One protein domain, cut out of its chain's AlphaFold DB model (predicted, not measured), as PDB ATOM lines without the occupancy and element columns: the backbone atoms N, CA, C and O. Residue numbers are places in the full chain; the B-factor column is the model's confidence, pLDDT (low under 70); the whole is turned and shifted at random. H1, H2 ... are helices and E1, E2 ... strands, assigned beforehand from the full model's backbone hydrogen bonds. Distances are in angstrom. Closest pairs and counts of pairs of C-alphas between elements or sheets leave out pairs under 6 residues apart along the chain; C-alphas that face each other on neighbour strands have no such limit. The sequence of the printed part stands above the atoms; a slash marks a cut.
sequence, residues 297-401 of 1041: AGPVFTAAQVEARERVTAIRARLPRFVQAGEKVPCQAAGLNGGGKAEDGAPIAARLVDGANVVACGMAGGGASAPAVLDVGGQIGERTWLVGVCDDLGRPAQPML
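This is residues 297 to 401 of the 1041 residues of an uncharacterized protein of Lentisphaerae bacterium RIFOXYB12_FULL_65_16 (UniProt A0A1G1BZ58). The model is a small two-sheet sandwich: the strongly twisted sheet E6 E5 E8 E9 and the smaller sheet E2 E4 E7 are partly face to face, and their edges come near each other at E6 and E7 on one side and at E9 and E2 on the other. The short helix H1 sits at one end of this body with E1 before it, while the short strand E3 is at the opposite end. The printed part has 105 residues, with one named helix and nine named strands in the order E1 H1 E2 E3 E4 E5 E6 E7 E8 E9. The class is mostly strand, and both sheets are antiparallel in the orders E6 E5 E8 E9 and E2 E4 E7. The whole is compact, with a radius of gyration of the C-alphas of 13.4 A and spans of 39 by 30 by 24 A.

In the larger sheet, E6 is residues 357 to 364, 21.1 A long, and E5 is residues 348 to 354, 20.3 A long. E8 is residues 381 to 390, 26.5 A long, and E9 is residues 396 to 401, ending at C-alpha 401 at (144.416, 127.992, 129.727). E6 bends by 53 degrees at residue 360. In the smaller sheet, E2 is residues 312 to 318, 17.2 A long, and E7 is residues 372 to 375, 10.0 A long. E4, residues 328 to 337, spans 29.0 A from C-alpha 328 at (128.200, 136.870, 136.804) to C-alpha 337. E1 is residues 297 to 302, 15.5 A long, beginning at C-alpha 297 at (146.207, 151.511, 131.658). H1 is residues 303 to 310, 10.9 A long, and E3 is residues 322 to 324, 7.1 A long.

In the larger sheet E6 and E9 are edge strands, and from edge to edge the strands' lines turn by 91 degrees. E5 and E6 form an antiparallel hairpin at 163 degrees, with N 350 and O 362 within hydrogen-bond range at 2.9 A. E5 and E8 are antiparallel at 156 degrees, with N 351 and O 386 2.8 A apart. E8 and E9 form an antiparallel hairpin at 113 degrees, with N 401 and O 387 2.7 A apart. In the smaller sheet the pairing is staggered: E4 pairs with E7 over residues 328 to 331 and with E2 over residues 332 to 337. E4 and E7 are antiparallel at 139 degrees, with N 331 and O 372 2.7 A apart; E2 and E4 are antiparallel at 151 degrees, with N 316 and O 334 2.9 A apart. Between the sheets, the closest C-alphas of E2 and E9 are those of Ala 314 and Pro 399, 5.3 A apart. Those of E6 and E7 are Ala 364 and Ala 372, 4.7 A apart, and those of E4 and E5 are Ala 333 and Ile 348, 7.0 A apart. H1 only grazes the larger sheet with its residues 305 to 310 and the smaller one with its residues 308 to 310; in H1 every O i to N i+4 pair is within hydrogen-bond range. E1 and H1 meet only through their link. E1 and E3 pair with no named strand; E1 and E8 are apart, and so are E2 and E3.

The two C-alphas farthest apart are those of Ala 303 and Ile 380, at 40.4 A. The printed part has no cut, and no link is long; the links E4 to E5, of 10 residues, and E6 to E7, of 7 residues, are short, and the others are tight. The mean pLDDT of the printed part is 84.7, and residues 364 to 371, of which 364 belongs to E6, are under 70.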
ATOM      1  N   ALA A 297     145.441 151.700 130.432       89.06
ATOM      2  CA  ALA A 297     146.207 151.511 131.658       89.06
ATOM      3  C   ALA A 297     146.016 150.101 132.222       89.06
ATOM      4  O   ALA A 297     144.895 149.601 132.319       89.06
ATOM      5  N   GLY A 298     147.125 149.473 132.597       89.50
ATOM      6  CA  GLY A 298     147.135 148.200 133.299       89.50
ATOM      7  C   GLY A 298     146.886 148.326 134.803       89.50
ATOM      8  O   GLY A 298     146.704 149.432 135.320       89.50
ATOM      9  N   PRO A 299     146.877 147.198 135.528       88.50
ATOM     10  CA  PRO A 299     146.865 147.186 136.988       88.50
ATOM     11  C   PRO A 299     148.150 147.767 137.590       88.50
ATOM     12  O   PRO A 299     149.207 147.796 136.959       88.50
ATOM     13  N   VAL A 300     148.062 148.170 138.857       89.88
ATOM     14  CA  VAL A 300     149.229 148.478 139.688       89.88
ATOM     15  C   VAL A 300     149.775 147.171 140.261       89.88
ATOM     16  O   VAL A 300     149.041 146.423 140.909       89.88
ATOM     17  N   PHE A 301     151.063 146.911 140.053       90.56
ATOM     18  CA  PHE A 301     151.771 145.763 140.610       90.56
ATOM     19  C   PHE A 301     152.890 146.181 141.558       90.56
ATOM     20  O   PHE A 301     153.524 147.218 141.376       90.56
ATOM     21  N   THR A 302     153.169 145.336 142.547       91.19
ATOM     22  CA  THR A 302     154.400 145.385 143.346       91.19
ATOM     23  C   THR A 302     155.501 144.546 142.697       91.19
ATOM     24  O   THR A 302     155.217 143.622 141.928       91.19
ATOM     25  N   ALA A 303     156.761 144.801 143.064       88.75
ATOM     26  CA  ALA A 303     157.892 143.983 142.618       88.75
ATOM     27  C   ALA A 303     157.680 142.490 142.939       88.75
ATOM     28  O   ALA A 303     157.859 141.633 142.077       88.75
ATOM     29  N   ALA A 304     157.173 142.184 144.140       88.56
ATOM     30  CA  ALA A 304     156.888 140.817 144.572       88.56
ATOM     31  C   ALA A 304     155.812 140.120 143.716       88.56
ATOM     32  O   ALA A 304     155.926 138.926 143.447       88.56
ATOM     33  N   GLN A 305     154.780 140.845 143.265       88.81
ATOM     34  CA  GLN A 305     153.748 140.294 142.376       88.81
ATOM     35  C   GLN A 305     154.301 139.992 140.981       88.81
ATOM     36  O   GLN A 305     153.955 138.964 140.398       88.81
ATOM     37  N   VAL A 306     155.175 140.859 140.457       89.06
ATOM     38  CA  VAL A 306     155.860 140.632 139.177       89.06
ATOM     39  C   VAL A 306     156.809 139.437 139.282       89.06
ATOM     40  O   VAL A 306     156.769 138.555 138.434       89.06
ATOM     41  N   GLU A 307     157.592 139.323 140.353       89.06
ATOM     42  CA  GLU A 307     158.450 138.151 140.566       89.06
ATOM     43  C   GLU A 307     157.652 136.850 140.734       89.06
ATOM     44  O   GLU A 307     158.023 135.819 140.172       89.06
ATOM     45  N   ALA A 308     156.549 136.886 141.491       87.75
ATOM     46  CA  ALA A 308     155.647 135.746 141.637       87.75
ATOM     47  C   ALA A 308     155.056 135.337 140.284       87.75
ATOM     48  O   ALA A 308     155.040 134.153 139.956       87.75
ATOM     49  N   ARG A 309     154.648 136.307 139.452       89.81
ATOM     50  CA  ARG A 309     154.185 136.065 138.080       89.81
ATOM     51  C   ARG A 309     155.204 135.278 137.255       89.81
ATOM     52  O   ARG A 309     154.815 134.313 136.602       89.81
ATOM     53  N   GLU A 310     156.482 135.660 137.289       89.75
ATOM     54  CA  GLU A 310     157.528 135.023 136.470       89.75
ATOM     55  C   GLU A 310     157.871 133.587 136.916       89.75
ATOM     56  O   GLU A 310     158.401 132.802 136.131       89.75
ATOM     57  N   ARG A 311     157.532 133.196 138.154       89.94
ATOM     58  CA  ARG A 311     157.715 131.818 138.649       89.94
ATOM     59  C   ARG A 311     156.588 130.863 138.245       89.94
ATOM     60  O   ARG A 311     156.726 129.650 138.426       89.94
ATOM     61  N   VAL A 312     155.485 131.372 137.694       90.12
ATOM     62  CA  VAL A 312     154.346 130.557 137.254       90.12
ATOM     63  C   VAL A 312     154.665 129.849 135.934       90.12
ATOM     64  O   VAL A 312     154.944 130.470 134.915       90.12
ATOM     65  N   THR A 313     154.538 128.525 135.936       91.12
ATOM     66  CA  THR A 313     154.792 127.642 134.782       91.12
ATOM     67  C   THR A 313     153.527 126.990 134.216       91.12
ATOM     68  O   THR A 313     153.518 126.578 133.058       91.12
ATOM     69  N   ALA A 314     152.429 126.942 134.981       90.62
ATOM     70  CA  ALA A 314     151.132 126.437 134.528       90.62
ATOM     71  C   ALA A 314     149.957 127.164 135.206       90.62
ATOM     72  O   ALA A 314     150.119 127.773 136.261       90.62
ATOM     73  N   ILE A 315     148.758 127.069 134.624       91.25
ATOM     74  CA  ILE A 315     147.514 127.624 135.184       91.25
ATOM     75  C   ILE A 315     146.553 126.496 135.524       91.25
ATOM     76  O   ILE A 315     146.313 125.602 134.712       91.25
ATOM     77  N   ARG A 316     145.931 126.585 136.696       88.81
ATOM     78  CA  ARG A 316     144.779 125.766 137.073       88.81
ATOM     79  C   ARG A 316     143.587 126.679 137.309       88.81
ATOM     80  O   ARG A 316     143.644 127.514 138.204       88.81
ATOM     81  N   ALA A 317     142.506 126.496 136.553       88.12
ATOM     82  CA  ALA A 317     141.273 127.260 136.725       88.12
ATOM     83  C   ALA A 317     140.039 126.353 136.752       88.12
ATOM     84  O   ALA A 317     140.015 125.302 136.108       88.12
ATOM     85  N   ARG A 318     139.008 126.777 137.487       85.44
ATOM     86  CA  ARG A 318     137.686 126.150 137.520       85.44
ATOM     87  C   ARG A 318     136.654 127.166 137.042       85.44
ATOM     88  O   ARG A 318     136.338 128.108 137.761       85.44
ATOM     89  N   LEU A 319     136.147 126.950 135.830       87.25
ATOM     90  CA  LEU A 319     135.107 127.757 135.193       87.25
ATOM     91  C   LEU A 319     134.007 126.845 134.625       87.25
ATOM     92  O   LEU A 319     134.305 125.712 134.226       87.25
ATOM     93  N   PRO A 320     132.743 127.297 134.615       90.00
ATOM     94  CA  PRO A 320     131.629 126.529 134.076       90.00
ATOM     95  C   PRO A 320     131.705 126.403 132.547       90.00
ATOM     96  O   PRO A 320     132.219 127.282 131.854       90.00
ATOM     97  N   ARG A 321     131.158 125.296 132.029       91.88
ATOM     98  CA  ARG A 321     130.989 125.044 130.583       91.88
ATOM     99  C   ARG A 321     129.689 125.614 130.014       91.88
ATOM    100  O   ARG A 321     129.584 125.757 128.806       91.88
ATOM    101  N   PHE A 322     128.725 125.922 130.875       92.62
ATOM    102  CA  PHE A 322     127.430 126.490 130.516       92.62
ATOM    103  C   PHE A 322     127.141 127.642 131.461       92.62
ATOM    104  O   PHE A 322     127.322 127.484 132.668       92.62
ATOM    105  N   VAL A 323     126.729 128.775 130.905       92.75
ATOM    106  CA  VAL A 323     126.391 129.992 131.651       92.75
ATOM    107  C   VAL A 323     125.201 130.669 130.995       92.75
ATOM    108  O   VAL A 323     124.987 130.519 129.793       92.75
ATOM    109  N   GLN A 324     124.428 131.418 131.767       92.94
ATOM    110  CA  GLN A 324     123.303 132.182 131.241       92.94
ATOM    111  C   GLN A 324     123.739 133.569 130.760       92.94
ATOM    112  O   GLN A 324     124.687 134.163 131.278       92.94
ATOM    113  N   ALA A 325     123.021 134.111 129.777       89.69
ATOM    114  CA  ALA A 325     123.187 135.492 129.348       89.69
ATOM    115  C   ALA A 325     123.047 136.455 130.549       89.69
ATOM    116  O   ALA A 325     122.105 136.385 131.342       89.69
ATOM    117  N   GLY A 326     124.015 137.355 130.713       87.38
ATOM    118  CA  GLY A 326     124.104 138.315 131.815       87.38
ATOM    119  C   GLY A 326     124.386 137.705 133.193       87.38
ATOM    120  O   GLY A 326     124.166 138.379 134.202       87.38
ATOM    121  N   GLU A 327     124.817 136.440 133.265       90.94
ATOM    122  CA  GLU A 327     125.306 135.821 134.500       90.94
ATOM    123  C   GLU A 327     126.666 136.410 134.909       90.94
ATOM    124  O   GLU A 327     127.495 136.768 134.070       90.94
ATOM    125  N   LYS A 328     126.914 136.481 136.221       89.12
ATOM    126  CA  LYS A 328     128.200 136.870 136.804       89.12
ATOM    127  C   LYS A 328     128.908 135.647 137.379       89.12
ATOM    128  O   LYS A 328     128.468 135.084 138.378       89.12
ATOM    129  N   VAL A 329     130.022 135.258 136.768       88.00
ATOM    130  CA  VAL A 329     130.700 133.984 137.031       88.00
ATOM    131  C   VAL A 329     131.975 134.204 137.846       88.00
ATOM    132  O   VAL A 329     132.882 134.892 137.372       88.00
ATOM    133  N   PRO A 330     132.112 133.608 139.044       85.62
ATOM    134  CA  PRO A 330     133.361 133.655 139.790       85.62
ATOM    135  C   PRO A 330     134.419 132.753 139.136       85.62
ATOM    136  O   PRO A 330     134.254 131.540 139.008       85.62
ATOM    137  N   CYS A 331     135.547 133.343 138.768       82.31
ATOM    138  CA  CYS A 331     136.727 132.675 138.258       82.31
ATOM    139  C   CYS A 331     137.659 132.299 139.412       82.31
ATOM    140  O   CYS A 331     138.351 133.146 139.981       82.31
ATOM    141  N   GLN A 332     137.710 131.006 139.738       83.62
ATOM    142  CA  GLN A 332     138.707 130.451 140.651       83.62
ATOM    143  C   GLN A 332     139.903 129.957 139.841       83.62
ATOM    144  O   GLN A 332     139.811 128.933 139.161       83.62
ATOM    145  N   ALA A 333     141.020 130.678 139.902       85.75
ATOM    146  CA  ALA A 333     142.233 130.338 139.171       85.75
ATOM    147  C   ALA A 333     143.486 130.538 140.031       85.75
ATOM    148  O   ALA A 333     143.530 131.433 140.866       85.75
ATOM    149  N   ALA A 334     144.495 129.692 139.820       85.25
ATOM    150  CA  ALA A 334     145.788 129.760 140.489       85.25
ATOM    151  C   ALA A 334     146.923 129.490 139.492       85.25
ATOM    152  O   ALA A 334     146.830 128.570 138.669       85.25
ATOM    153  N   GLY A 335     147.998 130.269 139.602       87.00
ATOM    154  CA  GLY A 335     149.270 129.984 138.943       87.00
ATOM    155  C   GLY A 335     150.045 128.917 139.710       87.00
ATOM    156  O   GLY A 335     150.081 128.943 140.937       87.00
ATOM    157  N   LEU A 336     150.635 127.960 138.997       88.25
ATOM    158  CA  LEU A 336     151.449 126.881 139.553       88.25
ATOM    159  C   LEU A 336     152.916 127.071 139.165       88.25
ATOM    160  O   LEU A 336     153.218 127.265 137.986       88.25
ATOM    161  N   ASN A 337     153.832 126.967 140.123       89.62
ATOM    162  CA  ASN A 337     155.271 126.995 139.851       89.62
ATOM    163  C   ASN A 337     155.792 125.659 139.295       89.62
ATOM    164  O   ASN A 337     155.038 124.693 139.170       89.62
ATOM    165  N   GLY A 338     157.087 125.588 138.966       85.31
ATOM    166  CA  GLY A 338     157.710 124.393 138.372       85.31
ATOM    167  C   GLY A 338     157.620 123.117 139.227       85.31
ATOM    168  O   GLY A 338     157.803 122.021 138.707       85.31
ATOM    169  N   GLY A 339     157.298 123.240 140.521       84.62
ATOM    170  CA  GLY A 339     157.017 122.119 141.426       84.62
ATOM    171  C   GLY A 339     155.530 121.753 141.550       84.62
ATOM    172  O   GLY A 339     155.181 120.926 142.390       84.62
ATOM    173  N   GLY A 340     154.641 122.387 140.776       82.94
ATOM    174  CA  GLY A 340     153.193 122.148 140.789       82.94
ATOM    175  C   GLY A 340     152.441 122.741 141.989       82.94
ATOM    176  O   GLY A 340     151.250 122.466 142.155       82.94
ATOM    177  N   LYS A 341     153.104 123.545 142.832       85.81
ATOM    178  CA  LYS A 341     152.476 124.250 143.964       85.81
ATOM    179  C   LYS A 341     151.932 125.605 143.513       85.81
ATOM    180  O   LYS A 341     152.465 126.193 142.577       85.81
ATOM    181  N   ALA A 342     150.878 126.084 144.177       85.12
ATOM    182  CA  ALA A 342     150.342 127.418 143.924       85.12
ATOM    183  C   ALA A 342     151.392 128.485 144.265       85.12
ATOM    184  O   ALA A 342     152.053 128.385 145.298       85.12
ATOM    185  N   GLU A 343     151.550 129.464 143.381       86.44
ATOM    186  CA  GLU A 343     152.458 130.590 143.573       86.44
ATOM    187  C   GLU A 343     151.693 131.747 144.223       86.44
ATOM    188  O   GLU A 343     150.878 132.419 143.580       86.44
ATOM    189  N   ASP A 344     151.922 131.949 145.520       82.06
ATOM    190  CA  ASP A 344     151.249 132.998 146.283       82.06
ATOM    191  C   ASP A 344     151.638 134.387 145.758       82.06
ATOM    192  O   ASP A 344     152.801 134.672 145.472       82.06
ATOM    193  N   GLY A 345     150.649 135.271 145.624       79.44
ATOM    194  CA  GLY A 345     150.872 136.638 145.148       79.44
ATOM    195  C   GLY A 345     150.953 136.800 143.625       79.44
ATOM    196  O   GLY A 345     150.954 137.940 143.165       79.44
ATOM    197  N   ALA A 346     150.943 135.723 142.827       86.12
ATOM    198  CA  ALA A 346     150.938 135.834 141.367       86.12
ATOM    199  C   ALA A 346     149.589 136.387 140.848       86.12
ATOM    200  O   ALA A 346     148.541 135.792 141.118       86.12
ATOM    201  N   PRO A 347     149.572 137.501 140.091       88.19
ATOM    202  CA  PRO A 347     148.341 138.063 139.549       88.19
ATOM    203  C   PRO A 347     147.820 137.214 138.379       88.19
ATOM    204  O   PRO A 347     148.569 136.879 137.458       88.19
ATOM    205  N   ILE A 348     146.523 136.890 138.389       88.50
ATOM    206  CA  ILE A 348     145.860 136.072 137.360       88.50
ATOM    207  C   ILE A 348     144.756 136.887 136.684       88.50
ATOM    208  O   ILE A 348     143.946 137.526 137.358       88.50
ATOM    209  N   ALA A 349     144.700 136.837 135.355       89.12
ATOM    210  CA  ALA A 349     143.662 137.478 134.554       89.12
ATOM    211  C   ALA A 349     142.802 136.431 133.842       89.12
ATOM    212  O   ALA A 349     143.301 135.403 133.370       89.12
ATOM    213  N   ALA A 350     141.510 136.721 133.722       89.19
ATOM    214  CA  ALA A 350     140.558 135.916 132.976       89.19
ATOM    215  C   ALA A 350     139.742 136.780 132.006       89.19
ATOM    216  O   ALA A 350     139.418 137.933 132.299       89.19
ATOM    217  N   ARG A 351     139.414 136.223 130.837       90.56
ATOM    218  CA  ARG A 351     138.583 136.857 129.806       90.56
ATOM    219  C   ARG A 351     137.602 135.870 129.193       90.56
ATOM    220  O   ARG A 351     137.938 134.704 129.022       90.56
ATOM    221  N   LEU A 352     136.430 136.363 128.813       88.62
ATOM    222  CA  LEU A 352     135.510 135.683 127.905       88.62
ATOM    223  C   LEU A 352     135.677 136.284 126.511       88.62
ATOM    224  O   LEU A 352     135.673 137.509 126.381       88.62
ATOM    225  N   VAL A 353     135.828 135.450 125.484       88.69
ATOM    226  CA  VAL A 353     135.994 135.907 124.098       88.69
ATOM    227  C   VAL A 353     135.027 135.239 123.128       88.69
ATOM    228  O   VAL A 353     134.623 134.089 123.320       88.69
ATOM    229  N   ASP A 354     134.719 135.968 122.061       82.81
ATOM    230  CA  ASP A 354     133.996 135.522 120.871       82.81
ATOM    231  C   ASP A 354     134.829 135.792 119.627       82.81
ATOM    232  O   ASP A 354     135.017 136.942 119.218       82.81
ATOM    233  N   GLY A 355     135.416 134.734 119.077       81.88
ATOM    234  CA  GLY A 355     136.471 134.875 118.083       81.88
ATOM    235  C   GLY A 355     137.610 135.755 118.616       81.88
ATOM    236  O   GLY A 355     138.355 135.341 119.506       81.88
ATOM    237  N   ALA A 356     137.745 136.963 118.059       70.00
ATOM    238  CA  ALA A 356     138.744 137.956 118.461       70.00
ATOM    239  C   ALA A 356     138.226 139.000 119.474       70.00
ATOM    240  O   ALA A 356     139.028 139.745 120.036       70.00
ATOM    241  N   ASN A 357     136.914 139.067 119.717       76.88
ATOM    242  CA  ASN A 357     136.301 140.100 120.548       76.88
ATOM    243  C   ASN A 357     136.288 139.689 122.021       76.88
ATOM    244  O   ASN A 357     135.930 138.560 122.353       76.88
ATOM    245  N   VAL A 358     136.643 140.612 122.916       78.38
ATOM    246  CA  VAL A 358     136.531 140.407 124.367       78.38
ATOM    247  C   VAL A 358     135.115 140.760 124.802       78.38
ATOM    248  O   VAL A 358     134.684 141.896 124.640       78.38
ATOM    249  N   VAL A 359     134.410 139.783 125.366       77.56
ATOM    250  CA  VAL A 359     133.052 139.937 125.907       77.56
ATOM    251  C   VAL A 359     133.110 140.398 127.364       77.56
ATOM    252  O   VAL A 359     132.340 141.261 127.766       77.56
ATOM    253  N   ALA A 360     134.076 139.887 128.137       78.12
ATOM    254  CA  ALA A 360     134.345 140.359 129.494       78.12
ATOM    255  C   ALA A 360     135.756 140.056 129.976       78.12
ATOM    256  O   ALA A 360     136.444 139.184 129.440       78.12
ATOM    257  N   CYS A 361     136.177 140.772 131.017       81.06
ATOM    258  CA  CYS A 361     137.475 140.607 131.651       81.06
ATOM    259  C   CYS A 361     137.394 140.806 133.167       81.06
ATOM    260  O   CYS A 361     136.531 141.521 133.669       81.06
ATOM    261  N   GLY A 362     138.308 140.167 133.889       76.06
ATOM    262  CA  GLY A 362     138.452 140.315 135.331       76.06
ATOM    263  C   GLY A 362     139.820 139.832 135.795       76.06
ATOM    264  O   GLY A 362     140.452 138.999 135.143       76.06
ATOM    265  N   MET A 363     140.280 140.361 136.926       76.75
ATOM    266  CA  MET A 363     141.553 139.986 137.549       76.75
ATOM    267  C   MET A 363     141.314 139.474 138.964       76.75
ATOM    268  O   MET A 363     140.522 140.054 139.707       76.75
ATOM    269  N   ALA A 364     141.999 138.394 139.332       63.78
ATOM    270  CA  ALA A 364     142.045 137.895 140.702       63.78
ATOM    271  C   ALA A 364     143.341 138.393 141.361       63.78
ATOM    272  O   ALA A 364     144.426 138.244 140.789       63.78
ATOM    273  N   GLY A 365     143.226 139.011 142.539       56.59
ATOM    274  CA  GLY A 365     144.379 139.452 143.324       56.59
ATOM    275  C   GLY A 365     145.182 138.252 143.831       56.59
ATOM    276  O   GLY A 365     144.608 137.250 144.241       56.59
ATOM    277  N   GLY A 366     146.511 138.336 143.784       48.97
ATOM    278  CA  GLY A 366     147.382 137.251 144.235       48.97
ATOM    279  C   GLY A 366     147.259 136.988 145.744       48.97
ATOM    280  O   GLY A 366     147.390 137.909 146.548       48.97
ATOM    281  N   GLY A 367     147.032 135.724 146.115       49.69
ATOM    282  CA  GLY A 367     146.806 135.243 147.486       49.69
ATOM    283  C   GLY A 367     145.430 134.579 147.646       49.69
ATOM    284  O   GLY A 367     144.641 134.553 146.710       49.69
ATOM    285  N   ALA A 368     145.117 134.042 148.830       44.06
ATOM    286  CA  ALA A 368     143.815 133.437 149.162       44.06
ATOM    287  C   ALA A 368     142.651 134.462 149.264       44.06
ATOM    288  O   ALA A 368     141.809 134.372 150.157       44.06
ATOM    289  N   SER A 369     142.620 135.464 148.382       49.47
ATOM    290  CA  SER A 369     141.617 136.528 148.294       49.47
ATOM    291  C   SER A 369     140.650 136.302 147.117       49.47
ATOM    292  O   SER A 369     140.845 135.422 146.280       49.47
ATOM    293  N   ALA A 370     139.521 137.019 147.145       56.59
ATOM    294  CA  ALA A 370     138.271 136.707 146.443       56.59
ATOM    295  C   ALA A 370     138.398 136.407 144.924       56.59
ATOM    296  O   ALA A 370     139.173 137.065 144.228       56.59
ATOM    297  N   PRO A 371     137.603 135.457 144.381       67.50
ATOM    298  CA  PRO A 371     137.606 135.121 142.955       67.50
ATOM    299  C   PRO A 371     137.189 136.318 142.088       67.50
ATOM    300  O   PRO A 371     136.269 137.056 142.444       67.50
ATOM    301  N   ALA A 372     137.820 136.478 140.922       72.12
ATOM    302  CA  ALA A 372     137.418 137.493 139.947       72.12
ATOM    303  C   ALA A 372     136.021 137.172 139.409       72.12
ATOM    304  O   ALA A 372     135.780 136.037 139.014       72.12
ATOM    305  N   VAL A 373     135.105 138.135 139.360       81.62
ATOM    306  CA  VAL A 373     133.755 137.915 138.819       81.62
ATOM    307  C   VAL A 373     133.702 138.415 137.375       81.62
ATOM    308  O   VAL A 373     133.977 139.584 137.123       81.62
ATOM    309  N   LEU A 374     133.365 137.533 136.432       85.25
ATOM    310  CA  LEU A 374     133.269 137.819 134.998       85.25
ATOM    311  C   LEU A 374     131.799 137.991 134.597       85.25
ATOM    312  O   LEU A 374     130.988 137.121 134.902       85.25
ATOM    313  N   ASP A 375     131.457 139.083 133.915       86.75
ATOM    314  CA  ASP A 375     130.110 139.305 133.369       86.75
ATOM    315  C   ASP A 375     129.978 138.620 132.002       86.75
ATOM    316  O   ASP A 375     130.779 138.859 131.113       86.75
ATOM    317  N   VAL A 376     129.018 137.728 131.804       85.38
ATOM    318  CA  VAL A 376     128.919 136.957 130.553       85.38
ATOM    319  C   VAL A 376     128.376 137.794 129.381       85.38
ATOM    320  O   VAL A 376     128.609 137.442 128.224       85.38
ATOM    321  N   GLY A 377     127.697 138.916 129.649       85.25
ATOM    322  CA  GLY A 377     127.016 139.715 128.623       85.25
ATOM    323  C   GLY A 377     125.720 139.070 128.099       85.25
ATOM    324  O   GLY A 377     125.401 137.927 128.414       85.25
ATOM    325  N   GLY A 378     124.926 139.816 127.321       86.75
ATOM    326  CA  GLY A 378     123.550 139.431 126.952       86.75
ATOM    327  C   GLY A 378     123.386 138.504 125.736       86.75
ATOM    328  O   GLY A 378     122.269 138.092 125.439       86.75
ATOM    329  N   GLN A 379     124.463 138.191 125.011       86.44
ATOM    330  CA  GLN A 379     124.386 137.427 123.760       86.44
ATOM    331  C   GLN A 379     124.619 135.930 123.973       86.44
ATOM    332  O   GLN A 379     125.635 135.526 124.537       86.44
ATOM    333  N   ILE A 380     123.728 135.103 123.425       89.75
ATOM    334  CA  ILE A 380     123.864 133.641 123.436       89.75
ATOM    335  C   ILE A 380     124.929 133.138 122.443       89.75
ATOM    336  O   ILE A 380     125.386 133.871 121.560       89.75
ATOM    337  N   GLY A 381     125.326 131.873 122.588       90.62
ATOM    338  CA  GLY A 381     126.188 131.156 121.644       90.62
ATOM    339  C   GLY A 381     127.478 130.597 122.248       90.62
ATOM    340  O   GLY A 381     127.744 130.720 123.443       90.62
ATOM    341  N   GLU A 382     128.281 129.958 121.400       92.38
ATOM    342  CA  GLU A 382     129.573 129.367 121.768       92.38
ATOM    343  C   GLU A 382     130.653 130.443 121.953       92.38
ATOM    344  O   GLU A 382     130.827 131.319 121.108       92.38
ATOM    345  N   ARG A 383     131.397 130.374 123.061       92.44
ATOM    346  CA  ARG A 383     132.441 131.332 123.461       92.44
ATOM    347  C   ARG A 383     133.635 130.590 124.081       92.44
ATOM    348  O   ARG A 383     133.642 129.366 124.231       92.44
ATOM    349  N   THR A 384     134.694 131.316 124.441       92.44
ATOM    350  CA  THR A 384     135.892 130.733 125.078       92.44
ATOM    351  C   THR A 384     136.359 131.548 126.281       92.44
ATOM    352  O   THR A 384     136.560 132.755 126.184       92.44
ATOM    353  N   TRP A 385     136.610 130.878 127.406       91.50
ATOM    354  CA  TRP A 385     137.364 131.424 128.531       91.50
ATOM    355  C   TRP A 385     138.867 131.387 128.243       91.50
ATOM    356  O   TRP A 385     139.410 130.337 127.894       91.50
ATOM    357  N   LEU A 386     139.551 132.504 128.465       91.62
ATOM    358  CA  LEU A 386     141.008 132.625 128.468       91.62
ATOM    359  C   LEU A 386     141.461 132.964 129.888       91.62
ATOM    360  O   LEU A 386     141.080 134.011 130.402       91.62
ATOM    361  N   VAL A 387     142.266 132.109 130.519       90.38
ATOM    362  CA  VAL A 387     142.768 132.329 131.889       90.38
ATOM    363  C   VAL A 387     144.276 132.176 131.909       90.38
ATOM    364  O   VAL A 387     144.790 131.130 131.532       90.38
ATOM    365  N   GLY A 388     144.997 133.196 132.349       90.44
ATOM    366  CA  GLY A 388     146.454 133.244 132.272       90.44
ATOM    367  C   GLY A 388     147.050 134.075 133.390       90.44
ATOM    368  O   GLY A 388     146.329 134.763 134.115       90.44
ATOM    369  N   VAL A 389     148.373 134.048 133.509       90.69
ATOM    370  CA  VAL A 389     149.051 135.063 134.321       90.69
ATOM    371  C   VAL A 389     148.735 136.451 133.768       90.69
ATOM    372  O   VAL A 389     148.628 136.635 132.555       90.69
ATOM    373  N   CYS A 390     148.555 137.413 134.659       89.81
ATOM    374  CA  CYS A 390     148.216 138.776 134.290       89.81
ATOM    375  C   CYS A 390     149.454 139.499 133.748       89.81
ATOM    376  O   CYS A 390     150.454 139.641 134.455       89.81
ATOM    377  N   ASP A 391     149.408 139.933 132.495       90.69
ATOM    378  CA  ASP A 391     150.429 140.814 131.936       90.69
ATOM    379  C   ASP A 391     150.326 142.235 132.532       90.69
ATOM    380  O   ASP A 391     149.411 142.547 133.299       90.69
ATOM    381  N   ASP A 392     151.277 143.110 132.214       90.62
ATOM    382  CA  ASP A 392     151.325 144.470 132.763       90.62
ATOM    383  C   ASP A 392     150.172 145.377 132.287       90.62
ATOM    384  O   ASP A 392     150.042 146.491 132.785       90.62
ATOM    385  N   LEU A 393     149.303 144.907 131.380       89.38
ATOM    386  CA  LEU A 393     148.103 145.601 130.898       89.38
ATOM    387  C   LEU A 393     146.794 144.928 131.342       89.38
ATOM    388  O   LEU A 393     145.723 145.248 130.819       89.38
ATOM    389  N   GLY A 394     146.841 143.987 132.288       86.94
ATOM    390  CA  GLY A 394     145.630 143.340 132.796       86.94
ATOM    391  C   GLY A 394     145.094 142.220 131.897       86.94
ATOM    392  O   GLY A 394     143.912 141.866 131.976       86.94
ATOM    393  N   ARG A 395     145.903 141.701 130.966       88.88
ATOM    394  CA  ARG A 395     145.498 140.695 129.972       88.88
ATOM    395  C   ARG A 395     146.014 139.298 130.367       88.88
ATOM    396  O   ARG A 395     147.104 139.185 130.923       88.88
ATOM    397  N   PRO A 396     145.268 138.211 130.081       88.88
ATOM    398  CA  PRO A 396     145.778 136.850 130.238       88.88
ATOM    399  C   PRO A 396     146.955 136.589 129.288       88.88
ATOM    400  O   PRO A 396     146.815 136.753 128.077       88.88
ATOM    401  N   ALA A 397     148.087 136.135 129.822       89.50
ATOM    402  CA  ALA A 397     149.292 135.798 129.065       89.50
ATOM    403  C   ALA A 397     149.875 134.434 129.499       89.50
ATOM    404  O   ALA A 397     149.394 133.818 130.446       89.50
ATOM    405  N   GLN A 398     150.899 133.935 128.791       88.38
ATOM    406  CA  GLN A 398     151.425 132.564 128.949       88.38
ATOM    407  C   GLN A 398     152.229 132.321 130.246       88.38
ATOM    408  O   GLN A 398     153.148 133.079 130.526       88.38
ATOM    409  N   PRO A 399     152.011 131.249 131.014       88.25
ATOM    410  CA  PRO A 399     151.153 130.111 130.711       88.25
ATOM    411  C   PRO A 399     149.666 130.483 130.783       88.25
ATOM    412  O   PRO A 399     149.243 131.194 131.689       88.25
ATOM    413  N   MET A 400     148.881 130.005 129.813       89.50
ATOM    414  CA  MET A 400     147.458 130.326 129.656       89.50
ATOM    415  C   MET A 400     146.629 129.073 129.348       89.50
ATOM    416  O   MET A 400     147.022 128.216 128.559       89.50
ATOM    417  N   LEU A 401     145.437 129.009 129.931       91.38
ATOM    418  CA  LEU A 401     144.416 127.992 129.727       91.38
ATOM    419  C   LEU A 401     143.285 128.532 128.841       91.38
ATOM    420  O   LEU A 401     142.865 129.681 128.986       91.38
TER     421      LEU A 401